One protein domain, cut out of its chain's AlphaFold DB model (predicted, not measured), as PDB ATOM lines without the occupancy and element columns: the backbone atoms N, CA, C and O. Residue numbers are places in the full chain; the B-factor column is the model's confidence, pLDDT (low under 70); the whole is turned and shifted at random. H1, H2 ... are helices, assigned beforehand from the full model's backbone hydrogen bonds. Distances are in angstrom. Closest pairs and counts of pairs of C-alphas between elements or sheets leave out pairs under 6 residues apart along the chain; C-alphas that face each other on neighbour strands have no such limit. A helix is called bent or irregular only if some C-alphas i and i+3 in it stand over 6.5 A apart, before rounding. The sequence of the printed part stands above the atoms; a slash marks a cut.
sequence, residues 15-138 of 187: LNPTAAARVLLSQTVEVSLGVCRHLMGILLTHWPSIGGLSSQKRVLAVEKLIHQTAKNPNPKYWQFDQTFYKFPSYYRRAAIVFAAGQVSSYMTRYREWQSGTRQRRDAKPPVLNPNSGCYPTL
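This is residues 15 to 138 of the 187 residues of the protein "Putative transposase" of Arthrospira platensis (strain NIES-39 / IAM M-135) (UniProt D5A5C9). Two long helices, H1 and H4, cross as an X, and H2 packs across residues 93 to 97 of H4. One end of the X sticks out with residues 18 to 24, of which 19 to 24 belong to H1, while beyond the far end of H4 the stretch of residues 115 to 138, without a named element, turns and folds back toward the crossing. The printed part has 124 residues with four named helices, in the order H1, H2, H3, H4, and no named strand; the class is all helix. It is only just loose, close to compact, with a radius of gyration of the C-alphas of 16.7 A, and it is flat, spanning 50 by 42 by 22 A.

Find C-alpha 19 at (465.548, 504.147, 878.596); from there H1, residues 19 to 50, runs 41.9 A to C-alpha 50 at (452.591, 466.969, 864.241). H1 has a kink of 57 degrees near residue 44 and is irregular, with C-alphas 45 and 48 lying 8.0 A apart. Look next at H4, residues 89 to 114, which runs 36.7 A and ends with C-alpha 114 at (450.556, 458.835, 883.644). Between these two in the chain come H2, residues 55 to 66, 16.6 A long, and the short H3, residues 79 to 83.

Start at Met 40 and Ala 99, whose C-alphas, 5.2 A apart, are the closest of H1 and H4. These helices touch through residues 32 to 44 of H1 and 92 to 103 of H4, and they run the same way at a steep tilt of 53 degrees. H2 touches H4, about perpendicular at 74 degrees; their closest C-alphas are those of Val 59 and Ile 96, 6.2 A apart. H1 and H2 only just touch, with 3 pairs of C-alphas within 8 A, the closest being Ile 50 and Arg 58 at 5.9 A; their lines stand about perpendicular at 82 degrees. H2 and H3 only just touch, also with 3 such pairs, through Ile 66 alone on the side of H2; its C-alpha is 5.8 A from that of Phe 80, the closest pair. H1 and H3 are near each other, and H3 and H4 are apart. In H2, H3 and H4 every O i to N i+4 pair is within hydrogen-bond range; in H1 it is 26 of 28.

The two C-alphas farthest apart are those of Ala 70 and Arg 121, at 53.0 A. The printed part, residues 15 to 138, has no cut. The link from H2 to H3, residues 67 to 78, is long, while those from H1 to H2 and from H3 to H4 are tight. The mean pLDDT of the printed part is 93.0, and no printed residue is under 70.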
ATOM      1  N   LEU A  15     474.898 494.683 877.376       92.31
ATOM      2  CA  LEU A  15     474.345 495.791 876.614       92.31
ATOM      3  C   LEU A  15     473.900 496.907 877.562       92.31
ATOM      4  O   LEU A  15     473.378 496.637 878.642       92.31
ATOM      5  N   ASN A  16     474.052 498.156 877.130       93.94
ATOM      6  CA  ASN A  16     473.561 499.339 877.831       93.94
ATOM      7  C   ASN A  16     472.568 500.117 876.954       93.94
ATOM      8  O   ASN A  16     472.923 501.129 876.347       93.94
ATOM      9  N   PRO A  17     471.325 499.618 876.824       93.81
ATOM     10  CA  PRO A  17     470.275 500.330 876.111       93.81
ATOM     11  C   PRO A  17     469.833 501.579 876.881       93.81
ATOM     12  O   PRO A  17     469.710 501.559 878.111       93.81
ATOM     13  N   THR A  18     469.519 502.639 876.130       94.44
ATOM     14  CA  THR A  18     468.847 503.839 876.647       94.44
ATOM     15  C   THR A  18     467.472 503.484 877.226       94.44
ATOM     16  O   THR A  18     466.917 502.424 876.926       94.44
ATOM     17  N   ALA A  19     466.882 504.373 878.031       94.31
ATOM     18  CA  ALA A  19     465.548 504.147 878.596       94.31
ATOM     19  C   ALA A  19     464.491 503.875 877.505       94.31
ATOM     20  O   ALA A  19     463.740 502.907 877.607       94.31
ATOM     21  N   ALA A  20     464.502 504.651 876.417       91.38
ATOM     22  CA  ALA A  20     463.610 504.440 875.275       91.38
ATOM     23  C   ALA A  20     463.845 503.079 874.589       91.38
ATOM     24  O   ALA A  20     462.893 502.353 874.308       91.38
ATOM     25  N   ALA A  21     465.107 502.686 874.385       92.81
ATOM     26  CA  ALA A  21     465.437 501.384 873.806       92.81
ATOM     27  C   ALA A  21     464.989 500.218 874.705       92.81
ATOM     28  O   ALA A  21     464.526 499.198 874.197       92.81
ATOM     29  N   ARG A  22     465.079 500.361 876.037       93.69
ATOM     30  CA  ARG A  22     464.597 499.345 876.992       93.69
ATOM     31  C   ARG A  22     463.102 499.088 876.848       93.69
ATOM     32  O   ARG A  22     462.711 497.927 876.847       93.69
ATOM     33  N   VAL A  23     462.295 500.135 876.672       93.38
ATOM     34  CA  VAL A  23     460.844 499.992 876.465       93.38
ATOM     35  C   VAL A  23     460.552 499.150 875.221       93.38
ATOM     36  O   VAL A  23     459.822 498.164 875.309       93.38
ATOM     37  N   LEU A  24     461.181 499.470 874.086       92.69
ATOM     38  CA  LEU A  24     460.987 498.733 872.830       92.69
ATOM     39  C   LEU A  24     461.486 497.282 872.915       92.69
ATOM     40  O   LEU A  24     460.849 496.360 872.403       92.69
ATOM     41  N   LEU A  25     462.618 497.053 873.585       92.25
ATOM     42  CA  LEU A  25     463.140 495.707 873.828       92.25
ATOM     43  C   LEU A  25     462.151 494.878 874.654       92.25
ATOM     44  O   LEU A  25     461.814 493.765 874.253       92.25
ATOM     45  N   SER A  26     461.635 495.428 875.755       91.44
ATOM     46  CA  SER A  26     460.625 494.767 876.585       91.44
ATOM     47  C   SER A  26     459.344 494.467 875.806       91.44
ATOM     48  O   SER A  26     458.855 493.343 875.861       91.44
ATOM     49  N   GLN A  27     458.843 495.412 875.005       90.44
ATOM     50  CA  GLN A  27     457.682 495.184 874.134       90.44
ATOM     51  C   GLN A  27     457.930 494.061 873.120       90.44
ATOM     52  O   GLN A  27     457.064 493.217 872.892       90.44
ATOM     53  N   THR A  28     459.134 494.000 872.547       90.62
ATOM     54  CA  THR A  28     459.520 492.928 871.619       90.62
ATOM     55  C   THR A  28     459.501 491.560 872.306       90.62
ATOM     56  O   THR A  28     459.048 490.575 871.713       90.62
ATOM     57  N   VAL A  29     459.964 491.484 873.559       91.25
ATOM     58  CA  VAL A  29     459.876 490.261 874.371       91.25
ATOM     59  C   VAL A  29     458.419 489.898 874.648       91.25
ATOM     60  O   VAL A  29     458.054 488.747 874.434       91.25
ATOM     61  N   GLU A  30     457.566 490.850 875.027       90.56
ATOM     62  CA  GLU A  30     456.144 490.584 875.291       90.56
ATOM     63  C   GLU A  30     455.398 490.060 874.059       90.56
ATOM     64  O   GLU A  30     454.677 489.065 874.150       90.56
ATOM     65  N   VAL A  31     455.624 490.653 872.881       90.31
ATOM     66  CA  VAL A  31     455.052 490.143 871.623       90.31
ATOM     67  C   VAL A  31     455.557 488.731 871.336       90.31
ATOM     68  O   VAL A  31     454.769 487.849 870.999       90.31
ATOM     69  N   SER A  32     456.855 488.485 871.522       90.06
ATOM     70  CA  SER A  32     457.444 487.157 871.316       90.06
ATOM     71  C   SER A  32     456.843 486.123 872.268       90.06
ATOM     72  O   SER A  32     456.466 485.037 871.835       90.06
ATOM     73  N   LEU A  33     456.673 486.473 873.545       91.12
ATOM     74  CA  LEU A  33     455.994 485.642 874.536       91.12
ATOM     75  C   LEU A  33     454.543 485.376 874.132       91.12
ATOM     76  O   LEU A  33     454.118 484.225 874.161       91.12
ATOM     77  N   GLY A  34     453.800 486.401 873.709       92.38
ATOM     78  CA  GLY A  34     452.435 486.269 873.198       92.38
ATOM     79  C   GLY A  34     452.339 485.275 872.039       92.38
ATOM     80  O   GLY A  34     451.509 484.364 872.074       92.38
ATOM     81  N   VAL A  35     453.250 485.378 871.067       93.12
ATOM     82  CA  VAL A  35     453.358 484.432 869.948       93.12
ATOM     83  C   VAL A  35     453.650 483.019 870.458       93.12
ATOM     84  O   VAL A  35     452.927 482.086 870.103       93.12
ATOM     85  N   CYS A  36     454.666 482.836 871.313       93.94
ATOM     86  CA  CYS A  36     455.032 481.517 871.842       93.94
ATOM     87  C   CYS A  36     453.846 480.887 872.606       93.94
ATOM     88  O   CYS A  36     453.545 479.712 872.394       93.94
ATOM     89  N   ARG A  37     453.126 481.664 873.429       93.50
ATOM     90  CA  ARG A  37     451.925 481.223 874.166       93.50
ATOM     91  C   ARG A  37     450.821 480.737 873.229       93.50
ATOM     92  O   ARG A  37     450.292 479.644 873.420       93.50
ATOM     93  N   HIS A  38     450.497 481.520 872.200       94.81
ATOM     94  CA  HIS A  38     449.451 481.166 871.242       94.81
ATOM     95  C   HIS A  38     449.817 479.895 870.458       94.81
ATOM     96  O   HIS A  38     449.013 478.970 870.324       94.81
ATOM     97  N   LEU A  39     451.073 479.806 870.010       96.06
ATOM     98  CA  LEU A  39     451.593 478.635 869.309       96.06
ATOM     99  C   LEU A  39     451.584 477.377 870.179       96.06
ATOM    100  O   LEU A  39     451.283 476.307 869.659       96.06
ATOM    101  N   MET A  40     451.872 477.474 871.481       95.88
ATOM    102  CA  MET A  40     451.799 476.326 872.395       95.88
ATOM    103  C   MET A  40     450.390 475.722 872.448       95.88
ATOM    104  O   MET A  40     450.262 474.500 872.415       95.88
ATOM    105  N   GLY A  41     449.337 476.548 872.463       95.19
ATOM    106  CA  GLY A  41     447.948 476.072 872.422       95.19
ATOM    107  C   GLY A  41     447.607 475.335 871.122       95.19
ATOM    108  O   GLY A  41     447.038 474.239 871.144       95.19
ATOM    109  N   ILE A  42     448.027 475.890 869.982       96.94
ATOM    110  CA  ILE A  42     447.866 475.249 868.667       96.94
ATOM    111  C   ILE A  42     448.641 473.928 868.611       96.94
ATOM    112  O   ILE A  42     448.094 472.895 868.226       96.94
ATOM    113  N   LEU A  43     449.908 473.942 869.022       97.44
ATOM    114  CA  LEU A  43     450.778 472.769 869.027       97.44
ATOM    115  C   LEU A  43     450.242 471.661 869.929       97.44
ATOM    116  O   LEU A  43     450.293 470.508 869.520       97.44
ATOM    117  N   LEU A  44     449.720 471.987 871.114       96.06
ATOM    118  CA  LEU A  44     449.073 471.016 871.999       96.06
ATOM    119  C   LEU A  44     447.869 470.356 871.323       96.06
ATOM    120  O   LEU A  44     447.760 469.132 871.326       96.06
ATOM    121  N   THR A  45     447.004 471.165 870.706       97.19
ATOM    122  CA  THR A  45     445.781 470.700 870.031       97.19
ATOM    123  C   THR A  45     446.096 469.718 868.902       97.19
ATOM    124  O   THR A  45     445.404 468.719 868.725       97.19
ATOM    125  N   HIS A  46     447.159 469.982 868.140       97.88
ATOM    126  CA  HIS A  46     447.560 469.168 866.988       97.88
ATOM    127  C   HIS A  46     448.703 468.199 867.293       97.88
ATOM    128  O   HIS A  46     449.198 467.533 866.385       97.88
ATOM    129  N   TRP A  47     449.143 468.085 868.550       97.56
ATOM    130  CA  TRP A  47     450.335 467.307 868.897       97.56
ATOM    131  C   TRP A  47     450.308 465.855 868.395       97.56
ATOM    132  O   TRP A  47     451.346 465.400 867.909       97.56
ATOM    133  N   PRO A  48     449.172 465.125 868.430       96.31
ATOM    134  CA  PRO A  48     449.111 463.764 867.899       96.31
ATOM    135  C   PRO A  48     449.498 463.649 866.417       96.31
ATOM    136  O   PRO A  48     450.094 462.649 866.030       96.31
ATOM    137  N   SER A  49     449.211 464.665 865.594       96.69
ATOM    138  CA  SER A  49     449.502 464.644 864.154       96.69
ATOM    139  C   SER A  49     450.859 465.256 863.794       96.69
ATOM    140  O   SER A  49     451.481 464.833 862.822       96.69
ATOM    141  N   ILE A  50     451.355 466.228 864.571       97.12
ATOM    142  CA  ILE A  50     452.591 466.969 864.241       97.12
ATOM    143  C   ILE A  50     453.787 466.651 865.149       97.12
ATOM    144  O   ILE A  50     454.925 467.002 864.822       97.12
ATOM    145  N   GLY A  51     453.561 466.007 866.296       95.44
ATOM    146  CA  GLY A  51     454.592 465.739 867.300       95.44
ATOM    147  C   GLY A  51     455.702 464.825 866.779       95.44
ATOM    148  O   GLY A  51     456.877 465.088 867.029       95.44
ATOM    149  N   GLY A  52     455.345 463.818 865.976       96.44
ATOM    150  CA  GLY A  52     456.293 462.877 865.364       96.44
ATOM    151  C   GLY A  52     457.050 463.412 864.140       96.44
ATOM    152  O   GLY A  52     457.929 462.730 863.622       96.44
ATOM    153  N   LEU A  53     456.729 464.615 863.655       97.50
ATOM    154  CA  LEU A  53     457.402 465.202 862.495       97.50
ATOM    155  C   LEU A  53     458.810 465.700 862.851       97.50
ATOM    156  O   LEU A  53     459.064 466.141 863.974       97.50
ATOM    157  N   SER A  54     459.706 465.727 861.854       97.19
ATOM    158  CA  SER A  54     460.987 466.434 861.975       97.19
ATOM    159  C   SER A  54     460.767 467.925 862.242       97.19
ATOM    160  O   SER A  54     459.719 468.478 861.896       97.19
ATOM    161  N   SER A  55     461.765 468.607 862.811       94.69
ATOM    162  CA  SER A  55     461.647 470.035 863.139       94.69
ATOM    163  C   SER A  55     461.243 470.880 861.925       94.69
ATOM    164  O   SER A  55     460.355 471.722 862.039       94.69
ATOM    165  N   GLN A  56     461.829 470.629 860.746       96.19
ATOM    166  CA  GLN A  56     461.482 471.364 859.526       96.19
ATOM    167  C   GLN A  56     460.031 471.103 859.098       96.19
ATOM    168  O   GLN A  56     459.288 472.046 858.834       96.19
ATOM    169  N   LYS A  57     459.602 469.832 859.069       97.81
ATOM    170  CA  LYS A  57     458.228 469.465 858.686       97.81
ATOM    171  C   LYS A  57     457.201 470.015 859.674       97.81
ATOM    172  O   LYS A  57     456.150 470.485 859.253       97.81
ATOM    173  N   ARG A  58     457.520 470.017 860.970       97.88
ATOM    174  CA  ARG A  58     456.671 470.592 862.019       97.88
ATOM    175  C   ARG A  58     456.503 472.098 861.842       97.88
ATOM    176  O   ARG A  58     455.380 472.582 861.911       97.88
ATOM    177  N   VAL A  59     457.591 472.824 861.570       97.62
ATOM    178  CA  VAL A  59     457.528 474.268 861.294       97.62
ATOM    179  C   VAL A  59     456.615 474.555 860.107       97.62
ATOM    180  O   VAL A  59     455.727 475.388 860.230       97.62
ATOM    181  N   LEU A  60     456.773 473.827 858.998       97.06
ATOM    182  CA  LEU A  60     455.929 474.001 857.811       97.06
ATOM    183  C   LEU A  60     454.457 473.658 858.079       97.06
ATOM    184  O   LEU A  60     453.570 474.382 857.635       97.06
ATOM    185  N   ALA A  61     454.193 472.579 858.821       97.88
ATOM    186  CA  ALA A  61     452.837 472.183 859.187       97.88
ATOM    187  C   ALA A  61     452.147 473.262 860.031       97.88
ATOM    188  O   ALA A  61     451.025 473.653 859.726       97.88
ATOM    189  N   VAL A  62     452.831 473.790 861.051       98.06
ATOM    190  CA  VAL A  62     452.291 474.857 861.904       98.06
ATOM    191  C   VAL A  62     452.154 476.168 861.132       98.06
ATOM    192  O   VAL A  62     451.127 476.826 861.247       98.06
ATOM    193  N   GLU A  63     453.127 476.529 860.293       96.88
ATOM    194  CA  GLU A  63     453.061 477.726 859.447       96.88
ATOM    195  C   GLU A  63     451.844 477.678 858.506       96.88
ATOM    196  O   GLU A  63     451.113 478.660 858.407       96.88
ATOM    197  N   LYS A  64     451.538 476.511 857.920       97.25
ATOM    198  CA  LYS A  64     450.323 476.295 857.116       97.25
ATOM    199  C   LYS A  64     449.028 476.445 857.928       97.25
ATOM    200  O   LYS A  64     448.001 476.840 857.382       97.25
ATOM    201  N   LEU A  65     449.048 476.134 859.222       98.00
ATOM    202  CA  LEU A  65     447.872 476.282 860.078       98.00
ATOM    203  C   LEU A  65     447.567 477.746 860.420       98.00
ATOM    204  O   LEU A  65     446.399 478.056 860.630       98.00
ATOM    205  N   ILE A  66     448.581 478.615 860.491       97.38
ATOM    206  CA  ILE A  66     448.449 479.953 861.095       97.38
ATOM    207  C   ILE A  66     448.635 481.116 860.119       97.38
ATOM    208  O   ILE A  66     448.073 482.176 860.353       97.38
ATOM    209  N   HIS A  67     449.437 480.948 859.065       96.56
ATOM    210  CA  HIS A  67     449.905 482.071 858.256       96.56
ATOM    211  C   HIS A  67     449.261 482.080 856.873       96.56
ATOM    212  O   HIS A  67     449.355 481.101 856.120       96.56
ATOM    213  N   GLN A  68     448.632 483.198 856.525       95.50
ATOM    214  CA  GLN A  68     447.994 483.390 855.234       95.50
ATOM    215  C   GLN A  68     449.038 483.760 854.177       95.50
ATOM    216  O   GLN A  68     449.865 484.650 854.358       95.50
ATOM    217  N   THR A  69     448.997 483.074 853.038       94.25
ATOM    218  CA  THR A  69     449.829 483.396 851.868       94.25
ATOM    219  C   THR A  69     449.041 483.127 850.590       94.25
ATOM    220  O   THR A  69     448.019 482.446 850.628       94.25
ATOM    221  N   ALA A  70     449.543 483.560 849.429       95.12
ATOM    222  CA  ALA A  70     448.912 483.247 848.141       95.12
ATOM    223  C   ALA A  70     448.714 481.731 847.907       95.12
ATOM    224  O   ALA A  70     447.735 481.318 847.298       95.12
ATOM    225  N   LYS A  71     449.619 480.889 848.432       94.94
ATOM    226  CA  LYS A  71     449.540 479.415 848.343       94.94
ATOM    227  C   LYS A  71     448.834 478.763 849.543       94.94
ATOM    228  O   LYS A  71     448.690 477.545 849.579       94.94
ATOM    229  N   ASN A  72     448.421 479.557 850.530       95.75
ATOM    230  CA  ASN A  72     447.681 479.131 851.715       95.75
ATOM    231  C   ASN A  72     446.634 480.204 852.069       95.75
ATOM    232  O   ASN A  72     446.821 480.935 853.045       95.75
ATOM    233  N   PRO A  73     445.583 480.365 851.246       95.81
ATOM    234  CA  PRO A  73     444.673 481.503 851.357       95.81
ATOM    235  C   PRO A  73     443.771 481.439 852.594       95.81
ATOM    236  O   PRO A  73     443.359 482.485 853.081       95.81
ATOM    237  N   ASN A  74     443.502 480.235 853.116       96.38
ATOM    238  CA  ASN A  74     442.553 479.991 854.206       96.38
ATOM    239  C   ASN A  74     443.199 479.159 855.338       96.38
ATOM    240  O   ASN A  74     442.857 477.985 855.506       96.38
ATOM    241  N   PRO A  75     444.174 479.707 856.091       97.25
ATOM    242  CA  PRO A  75     444.739 479.020 857.253       97.25
ATOM    243  C   PRO A  75     443.669 478.780 858.329       97.25
ATOM    244  O   PRO A  75     442.774 479.599 858.537       97.25
ATOM    245  N   LYS A  76     443.781 477.663 859.059       97.75
ATOM    246  CA  LYS A  76     442.822 477.285 860.117       97.75
ATOM    247  C   LYS A  76     442.738 478.329 861.238       97.75
ATOM    248  O   LYS A  76     441.662 478.542 861.786       97.75
ATOM    249  N   TYR A  77     443.862 478.955 861.570       97.38
ATOM    250  CA  TYR A  77     443.994 479.984 862.602       97.38
ATOM    251  C   TYR A  77     444.341 481.335 861.969       97.38
ATOM    252  O   TYR A  77     445.351 481.945 862.308       97.38
ATOM    253  N   TRP A  78     443.526 481.790 861.018       94.88
ATOM    254  CA  TRP A  78     443.727 483.051 860.291       94.88
ATOM    255  C   TRP A  78     443.817 484.286 861.204       94.88
ATOM    256  O   TRP A  78     444.502 485.250 860.872       94.88
ATOM    257  N   GLN A  79     443.204 484.243 862.393       95.38
ATOM    258  CA  GLN A  79     443.284 485.309 863.396       95.38
ATOM    259  C   GLN A  79     444.706 485.510 863.942       95.38
ATOM    260  O   GLN A  79     444.987 486.538 864.560       95.38
ATOM    261  N   PHE A  80     445.613 484.550 863.733       95.44
ATOM    262  CA  PHE A  80     447.008 484.671 864.149       95.44
ATOM    263  C   PHE A  80     447.683 485.881 863.494       95.44
ATOM    264  O   PHE A  80     448.297 486.682 864.194       95.44
ATOM    265  N   ASP A  81     447.517 486.057 862.181       93.00
ATOM    266  CA  ASP A  81     448.111 487.183 861.449       93.00
ATOM    267  C   ASP A  81     447.440 488.525 861.792       93.00
ATOM    268  O   ASP A  81     448.064 489.574 861.646       93.00
ATOM    269  N   GLN A  82     446.199 488.512 862.296       92.44
ATOM    270  CA  GLN A  82     445.556 489.713 862.843       92.44
ATOM    271  C   GLN A  82     446.102 490.073 864.225       92.44
ATOM    272  O   GLN A  82     446.382 491.235 864.502       92.44
ATOM    273  N   THR A  83     446.267 489.067 865.086       92.69
ATOM    274  CA  THR A  83     446.758 489.242 866.459       92.69
ATOM    275  C   THR A  83     448.225 489.671 866.464       92.69
ATOM    276  O   THR A  83     448.625 490.530 867.244       92.69
ATOM    277  N   PHE A  84     449.028 489.088 865.574       91.19
ATOM    278  CA  PHE A  84     450.455 489.360 865.427       91.19
ATOM    279  C   PHE A  84     450.724 489.991 864.060       91.19
ATOM    280  O   PHE A  84     451.403 489.422 863.200       91.19
ATOM    281  N   TYR A  85     450.150 491.178 863.864       89.31
ATOM    282  CA  TYR A  85     450.227 491.908 862.607       89.31
ATOM    283  C   TYR A  85     451.677 492.108 862.147       89.31
ATOM    284  O   TYR A  85     452.546 492.513 862.919       89.31
ATOM    285  N   LYS A  86     451.937 491.790 860.870       86.25
ATOM    286  CA  LYS A  86     453.264 491.866 860.229       86.25
ATOM    287  C   LYS A  86     454.381 491.126 860.982       86.25
ATOM    288  O   LYS A  86     455.559 491.466 860.833       86.25
ATOM    289  N   PHE A  87     454.060 490.085 861.754       87.81
ATOM    290  CA  PHE A  87     455.089 489.353 862.484       87.81
ATOM    291  C   PHE A  87     456.089 488.669 861.528       87.81
ATOM    292  O   PHE A  87     455.676 487.856 860.685       87.81
ATOM    293  N   PRO A  88     457.404 488.955 861.636       86.50
ATOM    294  CA  PRO A  88     458.393 488.460 860.682       86.50
ATOM    295  C   PRO A  88     458.496 486.931 860.645       86.50
ATOM    296  O   PRO A  88     458.480 486.259 861.678       86.50
ATOM    297  N   SER A  89     458.696 486.376 859.449       89.75
ATOM    298  CA  SER A  89     458.737 484.923 859.225       89.75
ATOM    299  C   SER A  89     459.843 484.212 860.014       89.75
ATOM    300  O   SER A  89     459.600 483.151 860.586       89.75
ATOM    301  N   TYR A  90     461.042 484.794 860.114       88.25
ATOM    302  CA  TYR A  90     462.164 484.198 860.858       88.25
ATOM    303  C   TYR A  90     461.858 484.090 862.357       88.25
ATOM    304  O   TYR A  90     462.096 483.042 862.960       88.25
ATOM    305  N   TYR A  91     461.271 485.142 862.944       88.25
ATOM    306  CA  TYR A  91     460.832 485.123 864.338       88.25
ATOM    307  C   TYR A  91     459.703 484.118 864.551       88.25
ATOM    308  O   TYR A  91     459.738 483.360 865.517       88.25
ATOM    309  N   ARG A  92     458.747 484.034 863.617       92.88
ATOM    310  CA  ARG A  92     457.661 483.044 863.652       92.88
ATOM    311  C   ARG A  92     458.192 481.623 863.682       92.88
ATOM    312  O   ARG A  92     457.805 480.843 864.545       92.88
ATOM    313  N   ARG A  93     459.123 481.288 862.789       94.25
ATOM    314  CA  ARG A  93     459.724 479.950 862.728       94.25
ATOM    315  C   ARG A  93     460.519 479.623 863.989       94.25
ATOM    316  O   ARG A  93     460.366 478.523 864.514       94.25
ATOM    317  N   ALA A  94     461.299 480.571 864.509       92.38
ATOM    318  CA  ALA A  94     461.997 480.402 865.784       92.38
ATOM    319  C   ALA A  94     461.020 480.163 866.949       92.38
ATOM    320  O   ALA A  94     461.213 479.232 867.732       92.38
ATOM    321  N   ALA A  95     459.933 480.936 867.018       93.69
ATOM    322  CA  ALA A  95     458.901 480.778 868.037       93.69
ATOM    323  C   ALA A  95     458.177 479.425 867.932       93.69
ATOM    324  O   ALA A  95     457.929 478.792 868.955       93.69
ATOM    325  N   ILE A  96     457.902 478.931 866.716       96.06
ATOM    326  CA  ILE A  96     457.327 477.592 866.505       96.06
ATOM    327  C   ILE A  96     458.259 476.508 867.053       96.06
ATOM    328  O   ILE A  96     457.798 475.609 867.755       96.06
ATOM    329  N   VAL A  97     459.560 476.585 866.758       95.56
ATOM    330  CA  VAL A  97     460.545 475.609 867.256       95.56
ATOM    331  C   VAL A  97     460.605 475.633 868.782       95.56
ATOM    332  O   VAL A  97     460.535 474.575 869.410       95.56
ATOM    333  N   PHE A  98     460.676 476.824 869.381       94.75
ATOM    334  CA  PHE A  98     460.680 476.976 870.834       94.75
ATOM    335  C   PHE A  98     459.411 476.395 871.471       94.75
ATOM    336  O   PHE A  98     459.494 475.542 872.357       94.75
ATOM    337  N   ALA A  99     458.234 476.806 870.990       95.44
ATOM    338  CA  ALA A  99     456.950 476.345 871.505       95.44
ATOM    339  C   ALA A  99     456.799 474.823 871.354       95.44
ATOM    340  O   ALA A  99     456.328 474.155 872.274       95.44
ATOM    341  N   ALA A 100     457.268 474.247 870.244       96.25
ATOM    342  CA  ALA A 100     457.255 472.802 870.041       96.25
ATOM    343  C   ALA A 100     458.161 472.066 871.036       96.25
ATOM    344  O   ALA A 100     457.798 470.983 871.488       96.25
ATOM    345  N   GLY A 101     459.306 472.646 871.408       95.06
ATOM    346  CA  GLY A 101     460.164 472.112 872.468       95.06
ATOM    347  C   GLY A 101     459.463 472.091 873.829       95.06
ATOM    348  O   GLY A 101     459.490 471.071 874.519       95.06
ATOM    349  N   GLN A 102     458.765 473.177 874.182       95.38
ATOM    350  CA  GLN A 102     457.987 473.267 875.426       95.38
ATOM    351  C   GLN A 102     456.859 472.229 875.468       95.38
ATOM    352  O   GLN A 102     456.738 471.484 876.445       95.38
ATOM    353  N   VAL A 103     456.078 472.126 874.389       96.31
ATOM    354  CA  VAL A 103     454.997 471.136 874.277       96.31
ATOM    355  C   VAL A 103     455.552 469.714 874.307       96.31
ATOM    356  O   VAL A 103     455.032 468.886 875.046       96.31
ATOM    357  N   SER A 104     456.646 469.427 873.596       96.06
ATOM    358  CA  SER A 104     457.279 468.104 873.633       96.06
ATOM    359  C   SER A 104     457.715 467.722 875.044       96.06
ATOM    360  O   SER A 104     457.408 466.624 875.500       96.06
ATOM    361  N   SER A 105     458.398 468.629 875.749       95.19
ATOM    362  CA  SER A 105     458.840 468.403 877.127       95.19
ATOM    363  C   SER A 105     457.659 468.159 878.067       95.19
ATOM    364  O   SER A 105     457.715 467.281 878.927       95.19
ATOM    365  N   TYR A 106     456.576 468.925 877.922       95.75
ATOM    366  CA  TYR A 106     455.346 468.698 878.673       95.75
ATOM    367  C   TYR A 106     454.736 467.325 878.371       95.75
ATOM    368  O   TYR A 106     454.467 466.576 879.302       95.75
ATOM    369  N   MET A 107     454.583 466.961 877.095       96.00
ATOM    370  CA  MET A 107     453.961 465.697 876.689       96.00
ATOM    371  C   MET A 107     454.753 464.478 877.171       96.00
ATOM    372  O   MET A 107     454.145 463.502 877.606       96.00
ATOM    373  N   THR A 108     456.089 464.532 877.152       95.38
ATOM    374  CA  THR A 108     456.937 463.474 877.723       95.38
ATOM    375  C   THR A 108     456.712 463.340 879.227       95.38
ATOM    376  O   THR A 108     456.323 462.270 879.687       95.38
ATOM    377  N   ARG A 109     456.857 464.437 879.984       95.00
ATOM    378  CA  ARG A 109     456.665 464.426 881.446       95.00
ATOM    379  C   ARG A 109     455.256 463.992 881.840       95.00
ATOM    380  O   ARG A 109     455.070 463.319 882.846       95.00
ATOM    381  N   TYR A 110     454.250 464.390 881.062       95.19
ATOM    382  CA  TYR A 110     452.863 464.020 881.318       95.19
ATOM    383  C   TYR A 110     452.647 462.518 881.112       95.19
ATOM    384  O   TYR A 110     452.040 461.874 881.962       95.19
ATOM    385  N   ARG A 111     453.217 461.934 880.049       94.31
ATOM    386  CA  ARG A 111     453.178 460.481 879.808       94.31
ATOM    387  C   ARG A 111     453.897 459.687 880.899       94.31
ATOM    388  O   ARG A 111     453.357 458.690 881.359       94.31
ATOM    389  N   GLU A 112     455.071 460.137 881.341       95.00
ATOM    390  CA  GLU A 112     455.794 459.527 882.471       95.00
ATOM    391  C   GLU A 112     454.966 459.586 883.761       95.00
ATOM    392  O   GLU A 112     454.810 458.592 884.468       95.00
ATOM    393  N   TRP A 113     454.345 460.734 884.037       95.19
ATOM    394  CA  TRP A 113     453.460 460.872 885.188       95.19
ATOM    395  C   TRP A 113     452.233 459.945 885.095       95.19
ATOM    396  O   TRP A 113     451.813 459.374 886.109       95.19
ATOM    397  N   GLN A 114     451.664 459.763 883.897       93.88
ATOM    398  CA  GLN A 114     450.556 458.835 883.644       93.88
ATOM    399  C   GLN A 114     450.966 457.366 883.805       93.88
ATOM    400  O   GLN A 114     450.156 456.579 884.288       93.88
ATOM    401  N   SER A 115     452.206 456.998 883.467       94.19
ATOM    402  CA  SER A 115     452.719 455.632 883.645       94.19
ATOM    403  C   SER A 115     453.044 455.279 885.101       94.19
ATOM    404  O   SER A 115     453.437 454.153 885.388       94.19
ATOM    405  N   GLY A 116     452.894 456.230 886.028       91.19
ATOM    406  CA  GLY A 116     453.239 456.057 887.439       91.19
ATOM    407  C   GLY A 116     454.699 456.378 887.760       91.19
ATOM    408  O   GLY A 116     455.068 456.360 888.934       91.19
ATOM    409  N   THR A 117     455.508 456.758 886.763       90.88
ATOM    410  CA  THR A 117     456.873 457.256 886.980       90.88
ATOM    411  C   THR A 117     456.791 458.659 887.572       90.88
ATOM    412  O   THR A 117     456.592 459.655 886.876       90.88
ATOM    413  N   ARG A 118     456.871 458.739 888.901       88.31
ATOM    414  CA  ARG A 118     456.708 459.980 889.662       88.31
ATOM    415  C   ARG A 118     457.779 460.065 890.734       88.31
ATOM    416  O   ARG A 118     458.113 459.063 891.353       88.31
ATOM    417  N   GLN A 119     458.241 461.284 891.012       83.75
ATOM    418  CA  GLN A 119     459.195 461.537 892.101       83.75
ATOM    419  C   GLN A 119     458.639 461.134 893.476       83.75
ATOM    420  O   GLN A 119     459.385 460.797 894.385       83.75
ATOM    421  N   ARG A 120     457.313 461.204 893.638       88.75
ATOM    422  CA  ARG A 120     456.582 460.877 894.866       88.75
ATOM    423  C   ARG A 120     455.153 460.471 894.526       88.75
ATOM    424  O   ARG A 120     454.615 460.880 893.493       88.75
ATOM    425  N   ARG A 121     454.538 459.657 895.388       85.69
ATOM    426  CA  ARG A 121     453.210 459.057 895.152       85.69
ATOM    427  C   ARG A 121     452.110 460.110 894.960       85.69
ATOM    428  O   ARG A 121     451.214 459.918 894.144       85.69
ATOM    429  N   ASP A 122     452.220 461.223 895.676       91.69
ATOM    430  CA  ASP A 122     451.299 462.364 895.687       91.69
ATOM    431  C   ASP A 122     451.689 463.484 894.699       91.69
ATOM    432  O   ASP A 122     451.116 464.574 894.735       91.69
ATOM    433  N   ALA A 123     452.670 463.251 893.816       92.81
ATOM    434  CA  ALA A 123     453.095 464.255 892.847       92.81
ATOM    435  C   ALA A 123     451.932 464.657 891.925       92.81
ATOM    436  O   ALA A 123     451.329 463.813 891.253       92.81
ATOM    437  N   LYS A 124     451.657 465.964 891.851       93.56
ATOM    438  CA  LYS A 124     450.689 466.542 890.910       93.56
ATOM    439  C   LYS A 124     451.156 466.339 889.459       93.56
ATOM    440  O   LYS A 124     452.365 466.245 889.226       93.56
ATOM    441  N   PRO A 125     450.229 466.284 888.485       93.06
ATOM    442  CA  PRO A 125     450.606 466.224 887.080       93.06
ATOM    443  C   PRO A 125     451.452 467.446 886.696       93.06
ATOM    444  O   PRO A 125     451.252 468.534 887.249       93.06
ATOM    445  N   PRO A 126     452.398 467.291 885.752       93.56
ATOM    446  CA  PRO A 126     453.137 468.428 885.231       93.56
ATOM    447  C   PRO A 126     452.169 469.424 884.594       93.56
ATOM    448  O   PRO A 126     451.126 469.046 884.065       93.56
ATOM    449  N   VAL A 127     452.539 470.700 884.620       92.19
ATOM    450  CA  VAL A 127     451.769 471.787 884.008       92.19
ATOM    451  C   VAL A 127     452.613 472.401 882.899       92.19
ATOM    452  O   VAL A 127     453.816 472.630 883.074       92.19
ATOM    453  N   LEU A 128     452.004 472.659 881.740       89.88
ATOM    454  CA  LEU A 128     452.661 473.436 880.698       89.88
ATOM    455  C   LEU A 128     452.710 474.896 881.150       89.88
ATOM    456  O   LEU A 128     451.667 475.509 881.343       89.88
ATOM    457  N   ASN A 129     453.912 475.449 881.316       86.94
ATOM    458  CA  ASN A 129     454.077 476.857 881.653       86.94
ATOM    459  C   ASN A 129     454.045 477.714 880.369       86.94
ATOM    460  O   ASN A 129     455.027 477.698 879.616       86.94
ATOM    461  N   PRO A 130     452.973 478.490 880.119       74.25
ATOM    462  CA  PRO A 130     452.893 479.370 878.955       74.25
ATOM    463  C   PRO A 130     453.904 480.531 879.034       74.25
ATOM    464  O   PRO A 130     454.285 481.093 878.011       74.25
ATOM    465  N   ASN A 131     454.402 480.862 880.229       79.31
ATOM    466  CA  ASN A 131     455.356 481.942 880.496       79.31
ATOM    467  C   ASN A 131     456.801 481.433 880.577       79.31
ATOM    468  O   ASN A 131     457.573 481.889 881.414       79.31
ATOM    469  N   SER A 132     457.184 480.478 879.731       71.44
ATOM    470  CA  SER A 132     458.481 479.778 879.785       71.44
ATOM    471  C   SER A 132     459.720 480.637 879.452       71.44
ATOM    472  O   SER A 132     460.771 480.091 879.129       71.44
ATOM    473  N   GLY A 133     459.630 481.969 879.541       74.81
ATOM    474  CA  GLY A 133     460.760 482.875 879.320       74.81
ATOM    475  C   GLY A 133     461.250 482.888 877.870       74.81
ATOM    476  O   GLY A 133     462.452 482.954 877.634       74.81
ATOM    477  N   CYS A 134     460.333 482.779 876.898       78.94
ATOM    478  CA  CYS A 134     460.646 482.878 875.467       78.94
ATOM    479  C   CYS A 134     461.270 484.253 875.169       78.94
ATOM    480  O   CYS A 134     460.583 485.269 875.259       78.94
ATOM    481  N   TYR A 135     462.546 484.288 874.785       86.38
ATOM    482  CA  TYR A 135     463.172 485.477 874.201       86.38
ATOM    483  C   TYR A 135     463.216 485.344 872.672       86.38
ATOM    484  O   TYR A 135     463.414 484.234 872.167       86.38
ATOM    485  N   PRO A 136     463.055 486.445 871.915       86.50
ATOM    486  CA  PRO A 136     463.177 486.411 870.463       86.50
ATOM    487  C   PRO A 136     464.581 485.973 870.038       86.50
ATOM    488  O   PRO A 136     465.585 486.550 870.457       86.50
ATOM    489  N   THR A 137     464.659 484.991 869.142       88.69
ATOM    490  CA  THR A 137     465.923 484.605 868.504       88.69
ATOM    491  C   THR A 137     466.335 485.666 867.489       88.69
ATOM    492  O   THR A 137     465.684 485.822 866.457       88.69
ATOM    493  N   LEU A 138     467.438 486.371 867.752       89.44
ATOM    494  CA  LEU A 138     467.963 487.397 866.854       89.44
ATOM    495  C   LEU A 138     468.928 486.781 865.824       89.44
ATOM    496  O   LEU A 138     470.056 486.413 866.152       89.44
TER     497      LEU A 138